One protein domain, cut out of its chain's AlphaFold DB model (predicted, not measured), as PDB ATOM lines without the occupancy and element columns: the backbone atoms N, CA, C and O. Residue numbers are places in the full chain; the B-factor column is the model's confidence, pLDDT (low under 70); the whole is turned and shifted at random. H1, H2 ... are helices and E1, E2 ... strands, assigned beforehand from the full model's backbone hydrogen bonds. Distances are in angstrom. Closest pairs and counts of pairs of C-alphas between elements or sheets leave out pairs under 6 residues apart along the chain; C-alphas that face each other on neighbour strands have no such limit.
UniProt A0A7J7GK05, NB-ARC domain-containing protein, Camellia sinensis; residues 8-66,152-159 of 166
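Overview. This is residues 8 to 66 and 152 to 159 of the 166 residues of the protein "NB-ARC domain-containing protein" of Camellia sinensis (UniProt A0A7J7GK05). With little regular structure, this is a small three-stranded sheet with one helix, H1, off to one side and a long loop, residues 51 to 66, at the other end. The printed part has 67 residues, 23 in named elements, in the order H1, E1, E2, E3; the class is mixed, helices and strands. The sheet runs E1, E2, E3 and is mixed. The whole is loose, radius of gyration of the C-alphas 13.8 A, spanning 39 by 27 by 18 A.

Along the chain. Find C-alpha 14 at (278.294, 275.707, 299.399); from there H1, residues 14 to 25, runs 16.2 A. Next come E1, residues 31 to 33, 6.8 A, and E2, residues 47 to 50, 10.0 A. E3, residues 155 to 158, runs 9.7 A to C-alpha 158 at (283.071, 263.928, 280.168).

Arrangement. Look at inner strand E2: E1 is parallel to it at 9 degrees, with N 49 and O 32 2.8 A apart, within hydrogen-bond range. E3 is antiparallel to E2 at 153 degrees, with N 50 and O 155 at 2.9 A. H1, with every O i to N i+4 pair within hydrogen-bond range, is not on the sheet.

Size, cuts and confidence. Residues 67 to 151 are not printed; C-alphas 66 and 152 are 8.1 A apart across the cut. The E1 to E2 link is long. In this model, pLDDT is under 70 in 26 residues, among them 53 to 65 and 152 to 159.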
ATOM      1  N   GLU A   8     273.759 288.339 297.256       66.75
ATOM      2  CA  GLU A   8     272.953 287.411 298.060       66.75
ATOM      3  C   GLU A   8     273.512 285.977 298.016       66.75
ATOM      4  O   GLU A   8     273.495 285.270 299.025       66.75
ATOM      5  N   ASP A   9     274.103 285.573 296.886       70.19
ATOM      6  CA  ASP A   9     274.738 284.260 296.712       70.19
ATOM      7  C   ASP A   9     276.003 284.106 297.578       70.19
ATOM      8  O   ASP A   9     276.401 282.989 297.909       70.19
ATOM      9  N   LYS A  10     276.637 285.212 297.999       69.25
ATOM     10  CA  LYS A  10     277.854 285.175 298.833       69.25
ATOM     11  C   LYS A  10     277.596 284.719 300.268       69.25
ATOM     12  O   LYS A  10     278.541 284.303 300.933       69.25
ATOM     13  N   ASN A  11     276.352 284.807 300.740       76.19
ATOM     14  CA  ASN A  11     275.984 284.462 302.114       76.19
ATOM     15  C   ASN A  11     275.365 283.055 302.241       76.19
ATOM     16  O   ASN A  11     274.947 282.661 303.329       76.19
ATOM     17  N   MET A  12     275.279 282.298 301.141       81.31
ATOM     18  CA  MET A  12     274.699 280.952 301.119       81.31
ATOM     19  C   MET A  12     275.739 279.860 301.395       81.31
ATOM     20  O   MET A  12     276.937 280.035 301.165       81.31
ATOM     21  N   SER A  13     275.275 278.693 301.853       85.69
ATOM     22  CA  SER A  13     276.145 277.527 302.004       85.69
ATOM     23  C   SER A  13     276.591 276.988 300.638       85.69
ATOM     24  O   SER A  13     275.888 277.097 299.629       85.69
ATOM     25  N   ASN A  14     277.761 276.343 300.610       81.25
ATOM     26  CA  ASN A  14     278.294 275.707 299.399       81.25
ATOM     27  C   ASN A  14     277.349 274.642 298.816       81.25
ATOM     28  O   ASN A  14     277.374 274.394 297.611       81.25
ATOM     29  N   GLU A  15     276.531 274.012 299.658       82.69
ATOM     30  CA  GLU A  15     275.540 273.007 299.263       82.69
ATOM     31  C   GLU A  15     274.398 273.654 298.472       82.69
ATOM     32  O   GLU A  15     274.117 273.242 297.346       82.69
ATOM     33  N   MET A  16     273.815 274.738 298.996       82.38
ATOM     34  CA  MET A  16     272.732 275.472 298.328       82.38
ATOM     35  C   MET A  16     273.205 276.110 297.017       82.38
ATOM     36  O   MET A  16     272.523 276.031 295.992       82.38
ATOM     37  N   LEU A  17     274.419 276.669 297.014       85.50
ATOM     38  CA  LEU A  17     275.076 277.169 295.803       85.50
ATOM     39  C   LEU A  17     275.259 276.061 294.757       85.50
ATOM     40  O   LEU A  17     275.006 276.273 293.567       85.50
ATOM     41  N   GLY A  18     275.664 274.869 295.200       83.38
ATOM     42  CA  GLY A  18     275.800 273.684 294.361       83.38
ATOM     43  C   GLY A  18     274.481 273.264 293.712       83.38
ATOM     44  O   GLY A  18     274.435 273.014 292.504       83.38
ATOM     45  N   GLU A  19     273.386 273.252 294.470       84.19
ATOM     46  CA  GLU A  19     272.055 272.943 293.940       84.19
ATOM     47  C   GLU A  19     271.565 273.970 292.919       84.19
ATOM     48  O   GLU A  19     271.034 273.606 291.864       84.19
ATOM     49  N   MET A  20     271.739 275.261 293.205       84.50
ATOM     50  CA  MET A  20     271.365 276.329 292.278       84.50
ATOM     51  C   MET A  20     272.142 276.215 290.969       84.50
ATOM     52  O   MET A  20     271.564 276.329 289.882       84.50
ATOM     53  N   LEU A  21     273.447 275.950 291.066       85.88
ATOM     54  CA  LEU A  21     274.311 275.718 289.918       85.88
ATOM     55  C   LEU A  21     273.830 274.513 289.098       85.88
ATOM     56  O   LEU A  21     273.667 274.625 287.879       85.88
ATOM     57  N   TYR A  22     273.531 273.396 289.763       85.69
ATOM     58  CA  TYR A  22     273.010 272.188 289.129       85.69
ATOM     59  C   TYR A  22     271.699 272.465 288.380       85.69
ATOM     60  O   TYR A  22     271.602 272.181 287.183       85.69
ATOM     61  N   LYS A  23     270.714 273.092 289.041       86.88
ATOM     62  CA  LYS A  23     269.412 273.442 288.443       86.88
ATOM     63  C   LYS A  23     269.577 274.356 287.226       86.88
ATOM     64  O   LYS A  23     268.936 274.133 286.202       86.88
ATOM     65  N   LYS A  24     270.469 275.351 287.298       85.25
ATOM     66  CA  LYS A  24     270.729 276.281 286.184       85.25
ATOM     67  C   LYS A  24     271.387 275.601 284.979       85.25
ATOM     68  O   LYS A  24     271.139 276.041 283.849       85.25
ATOM     69  N   LEU A  25     272.228 274.587 285.204       85.88
ATOM     70  CA  LEU A  25     272.993 273.879 284.169       85.88
ATOM     71  C   LEU A  25     272.268 272.666 283.570       85.88
ATOM     72  O   LEU A  25     272.612 272.264 282.456       85.88
ATOM     73  N   LYS A  26     271.278 272.101 284.270       86.44
ATOM     74  CA  LYS A  26     270.535 270.916 283.826       86.44
ATOM     75  C   LYS A  26     269.908 271.124 282.443       86.44
ATOM     76  O   LYS A  26     269.289 272.150 282.164       86.44
ATOM     77  N   GLY A  27     270.109 270.152 281.558       83.56
ATOM     78  CA  GLY A  27     269.643 270.145 280.172       83.56
ATOM     79  C   GLY A  27     270.461 271.017 279.214       83.56
ATOM     80  O   GLY A  27     270.239 270.962 278.004       83.56
ATOM     81  N   LYS A  28     271.441 271.792 279.697       85.38
ATOM     82  CA  LYS A  28     272.203 272.748 278.876       85.38
ATOM     83  C   LYS A  28     273.609 272.255 278.570       85.38
ATOM     84  O   LYS A  28     274.233 271.553 279.365       85.38
ATOM     85  N   ARG A  29     274.135 272.662 277.412       84.75
ATOM     86  CA  ARG A  29     275.525 272.394 277.023       84.75
ATOM     87  C   ARG A  29     276.451 273.447 277.618       84.75
ATOM     88  O   ARG A  29     276.238 274.641 277.408       84.75
ATOM     89  N   TYR A  30     277.484 273.005 278.326       81.88
ATOM     90  CA  TYR A  30     278.455 273.886 278.967       81.88
ATOM     91  C   TYR A  30     279.888 273.345 278.871       81.88
ATOM     92  O   TYR A  30     280.126 272.139 278.757       81.88
ATOM     93  N   LEU A  31     280.847 274.272 278.924       82.75
ATOM     94  CA  LEU A  31     282.268 274.007 279.117       82.75
ATOM     95  C   LEU A  31     282.700 274.761 280.369       82.75
ATOM     96  O   LEU A  31     282.570 275.981 280.420       82.75
ATOM     97  N   ILE A  32     283.188 274.035 281.368       80.44
ATOM     98  CA  ILE A  32     283.631 274.612 282.638       80.44
ATOM     99  C   ILE A  32     285.105 274.287 282.853       80.44
ATOM    100  O   ILE A  32     285.527 273.153 282.618       80.44
ATOM    101  N   VAL A  33     285.871 275.285 283.297       78.44
ATOM    102  CA  VAL A  33     287.300 275.172 283.600       78.44
ATOM    103  C   VAL A  33     287.490 275.290 285.112       78.44
ATOM    104  O   VAL A  33     287.034 276.257 285.707       78.44
ATOM    105  N   ASP A  34     288.153 274.300 285.708       71.69
ATOM    106  CA  ASP A  34     288.617 274.292 287.104       71.69
ATOM    107  C   ASP A  34     287.532 274.288 288.208       71.69
ATOM    108  O   ASP A  34     287.692 274.883 289.269       71.69
ATOM    109  N   LEU A  35     286.425 273.561 288.000       69.94
ATOM    110  CA  LEU A  35     285.414 273.306 289.041       69.94
ATOM    111  C   LEU A  35     285.236 271.805 289.290       69.94
ATOM    112  O   LEU A  35     285.013 271.028 288.362       69.94
ATOM    113  N   LYS A  36     285.345 271.393 290.561       62.66
ATOM    114  CA  LYS A  36     285.368 269.977 290.978       62.66
ATOM    115  C   LYS A  36     284.021 269.374 291.361       62.66
ATOM    116  O   LYS A  36     283.941 268.148 291.374       62.66
ATOM    117  N   MET A  37     282.986 270.164 291.650       66.31
ATOM    118  CA  MET A  37     281.744 269.652 292.248       66.31
ATOM    119  C   MET A  37     280.486 270.308 291.648       66.31
ATOM    120  O   MET A  37     280.565 271.407 291.105       66.31
ATOM    121  N   TYR A  38     279.346 269.605 291.752       70.31
ATOM    122  CA  TYR A  38     277.979 270.056 291.409       70.31
ATOM    123  C   TYR A  38     277.625 270.235 289.920       70.31
ATOM    124  O   TYR A  38     276.849 271.116 289.555       70.31
ATOM    125  N   LEU A  39     278.156 269.380 289.040       81.56
ATOM    126  CA  LEU A  39     277.910 269.474 287.595       81.56
ATOM    127  C   LEU A  39     277.006 268.332 287.083       81.56
ATOM    128  O   LEU A  39     277.346 267.165 287.283       81.56
ATOM    129  N   PRO A  40     275.862 268.631 286.424       79.62
ATOM    130  CA  PRO A  40     274.951 267.609 285.906       79.62
ATOM    131  C   PRO A  40     275.557 266.852 284.719       79.62
ATOM    132  O   PRO A  40     276.198 267.439 283.848       79.62
ATOM    133  N   ASN A  41     275.342 265.540 284.629       80.50
ATOM    134  CA  ASN A  41     275.773 264.747 283.476       80.50
ATOM    135  C   ASN A  41     274.587 264.335 282.606       80.50
ATOM    136  O   ASN A  41     274.156 263.185 282.614       80.50
ATOM    137  N   ASP A  42     274.104 265.278 281.804       83.00
ATOM    138  CA  ASP A  42     272.930 265.075 280.950       83.00
ATOM    139  C   ASP A  42     273.265 264.402 279.608       83.00
ATOM    140  O   ASP A  42     272.440 264.379 278.699       83.00
ATOM    141  N   LYS A  43     274.500 263.902 279.431       81.00
ATOM    142  CA  LYS A  43     275.007 263.290 278.182       81.00
ATOM    143  C   LYS A  43     274.841 264.159 276.920       81.00
ATOM    144  O   LYS A  43     275.035 263.681 275.809       81.00
ATOM    145  N   ASN A  44     274.580 265.452 277.074       83.94
ATOM    146  CA  ASN A  44     274.328 266.401 275.984       83.94
ATOM    147  C   ASN A  44     275.612 266.976 275.347       83.94
ATOM    148  O   ASN A  44     275.563 267.945 274.592       83.94
ATOM    149  N   GLY A  45     276.775 266.403 275.659       81.06
ATOM    150  CA  GLY A  45     278.070 266.864 275.162       81.06
ATOM    151  C   GLY A  45     278.753 267.938 276.015       81.06
ATOM    152  O   GLY A  45     279.787 268.446 275.582       81.06
ATOM    153  N   SER A  46     278.238 268.262 277.208       82.50
ATOM    154  CA  SER A  46     278.949 269.101 278.188       82.50
ATOM    155  C   SER A  46     280.319 268.523 278.566       82.50
ATOM    156  O   SER A  46     280.491 267.305 278.706       82.50
ATOM    157  N   ARG A  47     281.314 269.403 278.725       79.00
ATOM    158  CA  ARG A  47     282.716 269.039 278.991       79.00
ATOM    159  C   ARG A  47     283.236 269.777 280.219       79.00
ATOM    160  O   ARG A  47     282.931 270.949 280.417       79.00
ATOM    161  N   ILE A  48     284.059 269.100 281.016       76.75
ATOM    162  CA  ILE A  48     284.715 269.709 282.176       76.75
ATOM    163  C   ILE A  48     286.217 269.590 281.987       76.75
ATOM    164  O   ILE A  48     286.749 268.485 281.818       76.75
ATOM    165  N   MET A  49     286.882 270.742 282.008       78.75
ATOM    166  CA  MET A  49     288.323 270.838 281.911       78.75
ATOM    167  C   MET A  49     288.930 271.108 283.285       78.75
ATOM    168  O   MET A  49     288.534 272.055 283.957       78.75
ATOM    169  N   PHE A  50     289.906 270.303 283.700       75.19
ATOM    170  CA  PHE A  50     290.672 270.577 284.917       75.19
ATOM    171  C   PHE A  50     292.119 270.884 284.575       75.19
ATOM    172  O   PHE A  50     292.766 270.135 283.837       75.19
ATOM    173  N   THR A  51     292.624 271.953 285.174       73.06
ATOM    174  CA  THR A  51     294.027 272.351 285.128       73.06
ATOM    175  C   THR A  51     294.642 272.071 286.492       73.06
ATOM    176  O   THR A  51     294.148 272.547 287.506       73.06
ATOM    177  N   SER A  52     295.711 271.285 286.552       70.31
ATOM    178  CA  SER A  52     296.406 270.997 287.810       70.31
ATOM    179  C   SER A  52     297.911 270.994 287.596       70.31
ATOM    180  O   SER A  52     298.391 270.613 286.531       70.31
ATOM    181  N   ARG A  53     298.671 271.367 288.630       68.81
ATOM    182  CA  ARG A  53     300.119 271.103 288.678       68.81
ATOM    183  C   ARG A  53     300.352 269.584 288.799       68.81
ATOM    184  O   ARG A  53     299.476 268.903 289.335       68.81
ATOM    185  N   PRO A  54     301.460 269.028 288.276       58.94
ATOM    186  CA  PRO A  54     301.631 267.583 288.155       58.94
ATOM    187  C   PRO A  54     301.722 266.913 289.528       58.94
ATOM    188  O   PRO A  54     302.745 266.990 290.200       58.94
ATOM    189  N   MET A  55     300.641 266.249 289.933       48.72
ATOM    190  CA  MET A  55     300.649 265.222 290.970       48.72
ATOM    191  C   MET A  55     299.373 264.378 290.833       48.72
ATOM    192  O   MET A  55     298.266 264.901 290.923       48.72
ATOM    193  N   HIS A  56     299.561 263.078 290.586       50.53
ATOM    194  CA  HIS A  56     298.552 262.009 290.629       50.53
ATOM    195  C   HIS A  56     297.340 262.150 289.687       50.53
ATOM    196  O   HIS A  56     296.228 262.478 290.097       50.53
ATOM    197  N   ALA A  57     297.539 261.802 288.411       48.97
ATOM    198  CA  ALA A  57     296.435 261.479 287.509       48.97
ATOM    199  C   ALA A  57     296.031 260.002 287.678       48.97
ATOM    200  O   ALA A  57     296.884 259.122 287.756       48.97
ATOM    201  N   SER A  58     294.724 259.734 287.733       49.62
ATOM    202  CA  SER A  58     294.179 258.371 287.676       49.62
ATOM    203  C   SER A  58     294.434 257.779 286.275       49.62
ATOM    204  O   SER A  58     294.244 258.504 285.288       49.62
ATOM    205  N   PRO A  59     294.852 256.501 286.180       52.19
ATOM    206  CA  PRO A  59     295.291 255.864 284.931       52.19
ATOM    207  C   PRO A  59     294.232 255.885 283.813       52.19
ATOM    208  O   PRO A  59     294.586 255.926 282.640       52.19
ATOM    209  N   ASP A  60     292.945 255.992 284.155       53.28
ATOM    210  CA  ASP A  60     291.827 255.921 283.201       53.28
ATOM    211  C   ASP A  60     291.442 257.267 282.549       53.28
ATOM    212  O   ASP A  60     290.316 257.439 282.072       53.28
ATOM    213  N   SER A  61     292.310 258.289 282.569       55.84
ATOM    214  CA  SER A  61     291.951 259.631 282.078       55.84
ATOM    215  C   SER A  61     292.814 260.182 280.946       55.84
ATOM    216  O   SER A  61     294.039 260.205 281.016       55.84
ATOM    217  N   HIS A  62     292.134 260.727 279.927       60.34
ATOM    218  CA  HIS A  62     292.746 261.464 278.824       60.34
ATOM    219  C   HIS A  62     293.357 262.772 279.338       60.34
ATOM    220  O   HIS A  62     292.689 263.607 279.957       60.34
ATOM    221  N   THR A  63     294.650 262.911 279.089       63.38
ATOM    222  CA  THR A  63     295.551 263.780 279.834       63.38
ATOM    223  C   THR A  63     296.384 264.599 278.842       63.38
ATOM    224  O   THR A  63     297.185 264.038 278.104       63.38
ATOM    225  N   HIS A  64     296.202 265.924 278.811       67.62
ATOM    226  CA  HIS A  64     296.889 266.847 277.894       67.62
ATOM    227  C   HIS A  64     298.011 267.642 278.573       67.62
ATOM    228  O   HIS A  64     297.772 268.638 279.247       67.62
ATOM    229  N   CYS A  65     299.261 267.241 278.383       66.75
ATOM    230  CA  CYS A  65     300.407 268.008 278.870       66.75
ATOM    231  C   CYS A  65     300.498 269.357 278.170       66.75
ATOM    232  O   CYS A  65     300.633 269.400 276.948       66.75
ATOM    233  N   LEU A  66     300.534 270.448 278.933       75.56
ATOM    234  CA  LEU A  66     301.050 271.692 278.382       75.56
ATOM    235  C   LEU A  66     302.559 271.527 278.219       75.56
ATOM    236  O   LEU A  66     303.279 271.348 279.203       75.56
ATOM    237  N   GLY A 152     301.982 263.778 281.195       33.41
ATOM    238  CA  GLY A 152     300.945 264.438 282.017       33.41
ATOM    239  C   GLY A 152     300.953 265.997 282.027       33.41
ATOM    240  O   GLY A 152     302.029 266.566 281.928       33.41
ATOM    241  N   VAL A 153     299.884 266.813 282.165       42.47
ATOM    242  CA  VAL A 153     298.428 266.609 282.352       42.47
ATOM    243  C   VAL A 153     297.640 267.935 282.188       42.47
ATOM    244  O   VAL A 153     298.027 268.951 282.749       42.47
ATOM    245  N   THR A 154     296.494 267.904 281.498       37.81
ATOM    246  CA  THR A 154     295.353 268.853 281.522       37.81
ATOM    247  C   THR A 154     294.148 268.030 281.075       37.81
ATOM    248  O   THR A 154     294.188 267.327 280.068       37.81
ATOM    249  N   ARG A 155     293.105 267.996 281.891       48.19
ATOM    250  CA  ARG A 155     292.083 266.941 281.895       48.19
ATOM    251  C   ARG A 155     290.862 267.411 281.127       48.19
ATOM    252  O   ARG A 155     290.256 268.372 281.564       48.19
ATOM    253  N   LEU A 156     290.436 266.715 280.079       37.81
ATOM    254  CA  LEU A 156     289.067 266.815 279.561       37.81
ATOM    255  C   LEU A 156     288.327 265.565 280.028       37.81
ATOM    256  O   LEU A 156     288.508 264.487 279.468       37.81
ATOM    257  N   ARG A 157     287.511 265.674 281.082       40.56
ATOM    258  CA  ARG A 157     286.565 264.600 281.412       40.56
ATOM    259  C   ARG A 157     285.207 264.927 280.799       40.56
ATOM    260  O   ARG A 157     284.753 266.072 280.827       40.56
ATOM    261  N   ARG A 158     284.537 263.899 280.265       42.75
ATOM    262  CA  ARG A 158     283.071 263.928 280.168       42.75
ATOM    263  C   ARG A 158     282.530 263.991 281.598       42.75
ATOM    264  O   ARG A 158     283.134 263.392 282.488       42.75
ATOM    265  N   SER A 159     281.469 264.769 281.800       38.31
ATOM    266  CA  SER A 159     280.910 265.084 283.121       38.31
ATOM    267  C   SER A 159     280.857 263.844 284.041       38.31
ATOM    268  O   SER A 159     280.412 262.787 283.581       38.31
TER     269      SER A 159